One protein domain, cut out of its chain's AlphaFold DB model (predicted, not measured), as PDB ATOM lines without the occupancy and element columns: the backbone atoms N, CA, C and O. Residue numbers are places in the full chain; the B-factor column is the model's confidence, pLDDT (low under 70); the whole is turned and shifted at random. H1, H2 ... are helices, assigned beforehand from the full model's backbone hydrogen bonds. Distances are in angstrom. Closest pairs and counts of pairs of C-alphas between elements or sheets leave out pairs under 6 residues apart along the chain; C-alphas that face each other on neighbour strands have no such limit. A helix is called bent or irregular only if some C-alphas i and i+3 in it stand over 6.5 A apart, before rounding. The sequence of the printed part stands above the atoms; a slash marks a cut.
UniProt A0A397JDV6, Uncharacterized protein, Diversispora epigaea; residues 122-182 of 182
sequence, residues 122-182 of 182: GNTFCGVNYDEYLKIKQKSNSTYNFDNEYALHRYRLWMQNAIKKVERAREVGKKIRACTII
ATOM      1  N   GLY A 122      36.944  -9.046  16.209       82.38
ATOM      2  CA  GLY A 122      38.336  -9.459  16.373       82.38
ATOM      3  C   GLY A 122      38.665 -10.776  15.669       82.38
ATOM      4  O   GLY A 122      37.777 -11.562  15.333       82.38
ATOM      5  N   ASN A 123      39.961 -11.024  15.488       83.00
ATOM      6  CA  ASN A 123      40.525 -12.255  14.927       83.00
ATOM      7  C   ASN A 123      41.003 -13.242  16.010       83.00
ATOM      8  O   ASN A 123      41.664 -14.229  15.695       83.00
ATOM      9  N   THR A 124      40.687 -13.005  17.288       83.69
ATOM     10  CA  THR A 124      41.188 -13.809  18.416       83.69
ATOM     11  C   THR A 124      40.860 -15.296  18.258       83.69
ATOM     12  O   THR A 124      41.693 -16.151  18.554       83.69
ATOM     13  N   PHE A 125      39.687 -15.632  17.709       83.62
ATOM     14  CA  PHE A 125      39.303 -17.020  17.442       83.62
ATOM     15  C   PHE A 125      40.118 -17.691  16.330       83.62
ATOM     16  O   PHE A 125      40.107 -18.919  16.256       83.62
ATOM     17  N   CYS A 126      40.817 -16.949  15.464       85.75
ATOM     18  CA  CYS A 126      41.683 -17.523  14.433       85.75
ATOM     19  C   CYS A 126      42.889 -18.224  15.072       85.75
ATOM     20  O   CYS A 126      43.290 -19.295  14.615       85.75
ATOM     21  N   GLY A 127      43.399 -17.685  16.185       85.25
ATOM     22  CA  GLY A 127      44.571 -18.214  16.888       85.25
ATOM     23  C   GLY A 127      45.868 -18.128  16.080       85.25
ATOM     24  O   GLY A 127      46.813 -18.827  16.417       85.25
ATOM     25  N   VAL A 128      45.876 -17.326  15.010       89.75
ATOM     26  CA  VAL A 128      47.043 -17.024  14.178       89.75
ATOM     27  C   VAL A 128      46.977 -15.567  13.724       89.75
ATOM     28  O   VAL A 128      45.886 -15.043  13.468       89.75
ATOM     29  N   ASN A 129      48.131 -14.918  13.620       91.12
ATOM     30  CA  ASN A 129      48.279 -13.594  13.019       91.12
ATOM     31  C   ASN A 129      48.468 -13.683  11.487       91.12
ATOM     32  O   ASN A 129      48.428 -14.766  10.901       91.12
ATOM     33  N   TYR A 130      48.633 -12.535  10.821       91.31
ATOM     34  CA  TYR A 130      48.777 -12.482   9.363       91.31
ATOM     35  C   TYR A 130      50.047 -13.185   8.859       91.31
ATOM     36  O   TYR A 130      49.979 -13.956   7.902       91.31
ATOM     37  N   ASP A 131      51.183 -12.984   9.525       93.44
ATOM     38  CA  ASP A 131      52.456 -13.595   9.131       93.44
ATOM     39  C   ASP A 131      52.426 -15.115   9.320       93.44
ATOM     40  O   ASP A 131      52.895 -15.870   8.471       93.44
ATOM     41  N   GLU A 132      51.821 -15.588  10.408       93.31
ATOM     42  CA  GLU A 132      51.573 -17.009  10.660       93.31
ATOM     43  C   GLU A 132      50.621 -17.602   9.622       93.31
ATOM     44  O   GLU A 132      50.883 -18.684   9.098       93.31
ATOM     45  N   TYR A 133      49.552 -16.884   9.269       92.25
ATOM     46  CA  TYR A 133      48.650 -17.275   8.189       92.25
ATOM     47  C   TYR A 133      49.404 -17.443   6.860       92.25
ATOM     48  O   TYR A 133      49.220 -18.457   6.179       92.25
ATOM     49  N   LEU A 134      50.283 -16.500   6.504       93.75
ATOM     50  CA  LEU A 134      51.107 -16.593   5.296       93.75
ATOM     51  C   LEU A 134      52.073 -17.779   5.358       93.75
ATOM     52  O   LEU A 134      52.145 -18.542   4.394       93.75
ATOM     53  N   LYS A 135      52.747 -17.989   6.496       93.06
ATOM     54  CA  LYS A 135      53.631 -19.144   6.710       93.06
ATOM     55  C   LYS A 135      52.883 -20.462   6.536       93.06
ATOM     56  O   LYS A 135      53.378 -21.352   5.857       93.06
ATOM     57  N   ILE A 136      51.681 -20.588   7.106       91.31
ATOM     58  CA  ILE A 136      50.850 -21.789   6.959       91.31
ATOM     59  C   ILE A 136      50.439 -21.987   5.497       91.31
ATOM     60  O   ILE A 136      50.515 -23.104   4.993       91.31
ATOM     61  N   LYS A 137      50.045 -20.913   4.803       89.81
ATOM     62  CA  LYS A 137      49.649 -20.955   3.387       89.81
ATOM     63  C   LYS A 137      50.798 -21.371   2.457       89.81
ATOM     64  O   LYS A 137      50.535 -21.930   1.401       89.81
ATOM     65  N   GLN A 138      52.042 -21.087   2.839       89.56
ATOM     66  CA  GLN A 138      53.252 -21.429   2.084       89.56
ATOM     67  C   GLN A 138      53.813 -22.823   2.411       89.56
ATOM     68  O   GLN A 138      54.755 -23.260   1.751       89.56
ATOM     69  N   LYS A 139      53.271 -23.535   3.412       89.06
ATOM     70  CA  LYS A 139      53.727 -24.893   3.740       89.06
ATOM     71  C   LYS A 139      53.488 -25.842   2.566       89.06
ATOM     72  O   LYS A 139      52.435 -25.816   1.933       89.06
ATOM     73  N   SER A 140      54.444 -26.737   2.333       82.62
ATOM     74  CA  SER A 140      54.253 -27.880   1.442       82.62
ATOM     75  C   SER A 140      53.201 -28.840   2.006       82.62
ATOM     76  O   SER A 140      53.049 -28.968   3.225       82.62
ATOM     77  N   ASN A 141      52.531 -29.587   1.121       77.50
ATOM     78  CA  ASN A 141      51.526 -30.586   1.509       77.50
ATOM     79  C   ASN A 141      52.074 -31.634   2.497       77.50
ATOM     80  O   ASN A 141      51.331 -32.108   3.348       77.50
ATOM     81  N   SER A 142      53.370 -31.959   2.437       74.75
ATOM     82  CA  SER A 142      54.013 -32.915   3.352       74.75
ATOM     83  C   SER A 142      54.154 -32.413   4.793       74.75
ATOM     84  O   SER A 142      54.289 -33.220   5.706       74.75
ATOM     85  N   THR A 143      54.105 -31.096   5.012       77.31
ATOM     86  CA  THR A 143      54.201 -30.465   6.345       77.31
ATOM     87  C   THR A 143      52.843 -29.938   6.828       77.31
ATOM     88  O   THR A 143      52.735 -29.256   7.854       77.31
ATOM     89  N   TYR A 144      51.793 -30.196   6.047       78.06
ATOM     90  CA  TYR A 144      50.451 -29.693   6.263       78.06
ATOM     91  C   TYR A 144      49.649 -30.658   7.150       78.06
ATOM     92  O   TYR A 144      49.708 -31.868   6.964       78.06
ATOM     93  N   ASN A 145      48.925 -30.138   8.144       86.06
ATOM     94  CA  ASN A 145      48.168 -30.940   9.105       86.06
ATOM     95  C   ASN A 145      46.770 -30.344   9.345       86.06
ATOM     96  O   ASN A 145      46.473 -29.228   8.915       86.06
ATOM     97  N   PHE A 146      45.924 -31.076  10.072       81.19
ATOM     98  CA  PHE A 146      44.557 -30.644  10.380       81.19
ATOM     99  C   PHE A 146      44.497 -29.303  11.129       81.19
ATOM    100  O   PHE A 146      43.621 -28.483  10.861       81.19
ATOM    101  N   ASP A 147      45.443 -29.015  12.027       82.50
ATOM    102  CA  ASP A 147      45.469 -27.732  12.740       82.50
ATOM    103  C   ASP A 147      45.687 -26.545  11.791       82.50
ATOM    104  O   ASP A 147      45.056 -25.492  11.954       82.50
ATOM    105  N   ASN A 148      46.527 -26.726  10.764       86.44
ATOM    106  CA  ASN A 148      46.722 -25.739   9.706       86.44
ATOM    107  C   ASN A 148      45.411 -25.488   8.940       86.44
ATOM    108  O   ASN A 148      45.072 -24.328   8.702       86.44
ATOM    109  N   GLU A 149      44.648 -26.536   8.599       86.94
ATOM    110  CA  GLU A 149      43.342 -26.400   7.927       86.94
ATOM    111  C   GLU A 149      42.382 -25.543   8.742       86.94
ATOM    112  O   GLU A 149      41.840 -24.554   8.240       86.94
ATOM    113  N   TYR A 150      42.224 -25.866  10.026       86.06
ATOM    114  CA  TYR A 150      41.344 -25.117  10.916       86.06
ATOM    115  C   TYR A 150      41.803 -23.673  11.107       86.06
ATOM    116  O   TYR A 150      40.965 -22.776  11.244       86.06
ATOM    117  N   ALA A 151      43.111 -23.417  11.184       87.88
ATOM    118  CA  ALA A 151      43.646 -22.060  11.274       87.88
ATOM    119  C   ALA A 151      43.337 -21.251  10.005       87.88
ATOM    120  O   ALA A 151      42.778 -20.155  10.101       87.88
ATOM    121  N   LEU A 152      43.609 -21.813   8.821       90.31
ATOM    122  CA  LEU A 152      43.315 -21.168   7.540       90.31
ATOM    123  C   LEU A 152      41.816 -20.919   7.354       90.31
ATOM    124  O   LEU A 152      41.430 -19.827   6.932       90.31
ATOM    125  N   HIS A 153      40.971 -21.898   7.681       90.06
ATOM    126  CA  HIS A 153      39.514 -21.787   7.593       90.06
ATOM    127  C   HIS A 153      38.984 -20.641   8.457       90.06
ATOM    128  O   HIS A 153      38.343 -19.720   7.948       90.06
ATOM    129  N   ARG A 154      39.338 -20.613   9.747       89.62
ATOM    130  CA  ARG A 154      38.910 -19.542  10.662       89.62
ATOM    131  C   ARG A 154      39.421 -18.170  10.230       89.62
ATOM    132  O   ARG A 154      38.680 -17.194  10.332       89.62
ATOM    133  N   TYR A 155      40.651 -18.080   9.723       92.44
ATOM    134  CA  TYR A 155      41.186 -16.821   9.200       92.44
ATOM    135  C   TYR A 155      40.401 -16.339   7.970       92.44
ATOM    136  O   TYR A 155      40.067 -15.159   7.864       92.44
ATOM    137  N   ARG A 156      40.022 -17.250   7.061       91.69
ATOM    138  CA  ARG A 156      39.149 -16.938   5.914       91.69
ATOM    139  C   ARG A 156      37.770 -16.449   6.359       91.69
ATOM    140  O   ARG A 156      37.303 -15.447   5.820       91.69
ATOM    141  N   LEU A 157      37.152 -17.091   7.354       91.00
ATOM    142  CA  LEU A 157      35.869 -16.645   7.916       91.00
ATOM    143  C   LEU A 157      35.961 -15.222   8.482       91.00
ATOM    144  O   LEU A 157      35.091 -14.391   8.217       91.00
ATOM    145  N   TRP A 158      37.033 -14.924   9.222       93.00
ATOM    146  CA  TRP A 158      37.278 -13.578   9.738       93.00
ATOM    147  C   TRP A 158      37.419 -12.548   8.609       93.00
ATOM    148  O   TRP A 158      36.724 -11.531   8.626       93.00
ATOM    149  N   MET A 159      38.246 -12.831   7.593       92.50
ATOM    150  CA  MET A 159      38.435 -11.928   6.449       92.50
ATOM    151  C   MET A 159      37.122 -11.656   5.707       92.50
ATOM    152  O   MET A 159      36.819 -10.505   5.399       92.50
ATOM    153  N   GLN A 160      36.312 -12.688   5.456       91.00
ATOM    154  CA  GLN A 160      35.011 -12.533   4.798       91.00
ATOM    155  C   GLN A 160      34.074 -11.613   5.588       91.00
ATOM    156  O   GLN A 160      33.390 -10.772   5.004       91.00
ATOM    157  N   ASN A 161      34.044 -11.749   6.914       91.44
ATOM    158  CA  ASN A 161      33.243 -10.879   7.768       91.44
ATOM    159  C   ASN A 161      33.755  -9.430   7.748       91.44
ATOM    160  O   ASN A 161      32.969  -8.491   7.627       91.44
ATOM    161  N   ALA A 162      35.077  -9.246   7.827       91.44
ATOM    162  CA  ALA A 162      35.707  -7.931   7.779       91.44
ATOM    163  C   ALA A 162      35.385  -7.196   6.465       91.44
ATOM    164  O   ALA A 162      34.945  -6.047   6.505       91.44
ATOM    165  N   ILE A 163      35.502  -7.880   5.320       93.12
ATOM    166  CA  ILE A 163      35.146  -7.339   3.998       93.12
ATOM    167  C   ILE A 163      33.675  -6.907   3.972       93.12
ATOM    168  O   ILE A 163      33.387  -5.743   3.693       93.12
ATOM    169  N   LYS A 164      32.751  -7.793   4.369       92.62
ATOM    170  CA  LYS A 164      31.309  -7.487   4.413       92.62
ATOM    171  C   LYS A 164      30.991  -6.266   5.280       92.62
ATOM    172  O   LYS A 164      30.110  -5.475   4.946       92.62
ATOM    173  N   LYS A 165      31.682  -6.097   6.412       91.38
ATOM    174  CA  LYS A 165      31.501  -4.935   7.300       91.38
ATOM    175  C   LYS A 165      31.989  -3.640   6.652       91.38
ATOM    176  O   LYS A 165      31.285  -2.636   6.730       91.38
ATOM    177  N   VAL A 166      33.139  -3.671   5.979       93.50
ATOM    178  CA  VAL A 166      33.670  -2.520   5.232       93.50
ATOM    179  C   VAL A 166      32.735  -2.131   4.087       93.50
ATOM    180  O   VAL A 166      32.439  -0.951   3.920       93.50
ATOM    181  N   GLU A 167      32.223  -3.102   3.331       95.81
ATOM    182  CA  GLU A 167      31.244  -2.863   2.264       95.81
ATOM    183  C   GLU A 167      29.979  -2.190   2.802       95.81
ATOM    184  O   GLU A 167      29.578  -1.140   2.302       95.81
ATOM    185  N   ARG A 168      29.398  -2.718   3.888       93.81
ATOM    186  CA  ARG A 168      28.229  -2.103   4.539       93.81
ATOM    187  C   ARG A 168      28.508  -0.676   5.007       93.81
ATOM    188  O   ARG A 168      27.681   0.202   4.781       93.81
ATOM    189  N   ALA A 169      29.661  -0.431   5.628       94.62
ATOM    190  CA  ALA A 169      30.044   0.906   6.078       94.62
ATOM    191  C   ALA A 169      30.187   1.887   4.902       94.62
ATOM    192  O   ALA A 169      29.730   3.027   4.989       94.62
ATOM    193  N   ARG A 170      30.759   1.439   3.776       95.62
ATOM    194  CA  ARG A 170      30.856   2.236   2.543       95.62
ATOM    195  C   ARG A 170      29.479   2.583   1.985       95.62
ATOM    196  O   ARG A 170      29.261   3.739   1.628       95.62
ATOM    197  N   GLU A 171      28.556   1.625   1.946       96.69
ATOM    198  CA  GLU A 171      27.187   1.855   1.474       96.69
ATOM    199  C   GLU A 171      26.413   2.823   2.373       96.69
ATOM    200  O   GLU A 171      25.773   3.751   1.880       96.69
ATOM    201  N   VAL A 172      26.525   2.683   3.697       95.56
ATOM    202  CA  VAL A 172      25.940   3.646   4.644       95.56
ATOM    203  C   VAL A 172      26.547   5.039   4.444       95.56
ATOM    204  O   VAL A 172      25.811   6.018   4.358       95.56
ATOM    205  N   GLY A 173      27.868   5.139   4.278       95.25
ATOM    206  CA  GLY A 173      28.543   6.413   4.021       95.25
ATOM    207  C   GLY A 173      28.110   7.090   2.715       95.25
ATOM    208  O   GLY A 173      27.986   8.313   2.675       95.25
ATOM    209  N   LYS A 174      27.832   6.319   1.652       94.44
ATOM    210  CA  LYS A 174      27.253   6.853   0.404       94.44
ATOM    211  C   LYS A 174      25.859   7.438   0.641       94.44
ATOM    212  O   LYS A 174      25.600   8.548   0.187       94.44
ATOM    213  N   LYS A 175      24.998   6.722   1.376       93.75
ATOM    214  CA  LYS A 175      23.638   7.180   1.709       93.75
ATOM    215  C   LYS A 175      23.653   8.466   2.534       93.75
ATOM    216  O   LYS A 175      22.923   9.389   2.208       93.75
ATOM    217  N   ILE A 176      24.524   8.550   3.543       92.38
ATOM    218  CA  ILE A 176      24.670   9.759   4.367       92.38
ATOM    219  C   ILE A 176      25.087  10.951   3.500       92.38
ATOM    220  O   ILE A 176      24.405  11.967   3.522       92.38
ATOM    221  N   ARG A 177      26.141  10.811   2.678       89.38
ATOM    222  CA  ARG A 177      26.589  11.894   1.782       89.38
ATOM    223  C   ARG A 177      25.489  12.370   0.836       89.38
ATOM    224  O   ARG A 177      25.368  13.568   0.632       89.38
ATOM    225  N   ALA A 178      24.684  11.456   0.292       87.88
ATOM    226  CA  ALA A 178      23.563  11.821  -0.574       87.88
ATOM    227  C   ALA A 178      22.497  12.658   0.158       87.88
ATOM    228  O   ALA A 178      21.944  13.575  -0.434       87.88
ATOM    229  N   CYS A 179      22.241  12.387   1.442       83.00
ATOM    230  CA  CYS A 179      21.296  13.160   2.255       83.00
ATOM    231  C   CYS A 179      21.858  14.499   2.762       83.00
ATOM    232  O   CYS A 179      21.079  15.364   3.139       83.00
ATOM    233  N   THR A 180      23.183  14.666   2.825       77.25
ATOM    234  CA  THR A 180      23.831  15.909   3.293       77.25
ATOM    235  C   THR A 180      24.059  16.928   2.170       77.25
ATOM    236  O   THR A 180      24.334  18.083   2.460       77.25
ATOM    237  N   ILE A 181      23.948  16.529   0.896       67.00
ATOM    238  CA  ILE A 181      24.050  17.426  -0.277       67.00
ATOM    239  C   ILE A 181      22.662  18.028  -0.619       67.00
ATOM    240  O   ILE A 181      22.301  18.175  -1.782       67.00
ATOM    241  N   ILE A 182      21.857  18.348   0.400       54.62
ATOM    242  CA  ILE A 182      20.576  19.071   0.282       54.62
ATOM    243  C   ILE A 182      20.775  20.453   0.893       54.62
ATOM    244  O   ILE A 182      20.379  21.438   0.235       54.62
TER     245      ILE A 182
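This is residues 122 to 182 of the 182 residues of an uncharacterized protein of Diversispora epigaea (UniProt A0A397JDV6). One long helix, H2, makes the longest axis, and the short helix H1 packs steeply on its first part, so that residues 122 to 162 form a small head from which residues 163 to 182 stick out as a free arm. Read from Gly 122: a stretch with no named element leads into H1, and a loop then turns the chain back into H2. The printed part has 61 residues with two named helices, H1 then H2, and no named strand; the class is all helix. It is extended, a rod spanning 62 by 19 by 14 A, with a radius of gyration of the C-alphas of 17.6 A.

Look first at H1, residues 130 to 137, and then at H2, residues 146 to 180; they touch, with 6 pairs of C-alphas within 8 A. Their closest C-alphas are those of Ile 136 and Asn 148, 6.3 A apart. H2 touches H1 with residues 148 to 155 alone. Their lines stand at a steep tilt of 49 degrees, and they run opposite ways. In both helices, every O i to N i+4 pair is within hydrogen-bond range.

Find C-alpha 130 at (48.777, -12.482, 9.363), where H1 begins; its 8 residues end at C-alpha 137. Then find C-alpha 146 at (44.557, -30.644, 10.380); from there H2 runs 51.4 A, over 35 residues, to C-alpha 180 at (23.831, 15.909, 3.293). Neither helix is bent.

The two C-alphas farthest apart are those of Ser 142 and Ile 182, at 61.9 A. Residues 163 to 182, of which 163 to 180 belong to H2, stand free; the body without them spans 31 by 18 by 15 A. The link from H1 to H2, 8 residues, is short. The printed part has no cut and ends at the chain's last residue. Its mean pLDDT is 88.0, and residues 181 to 182 are under 70.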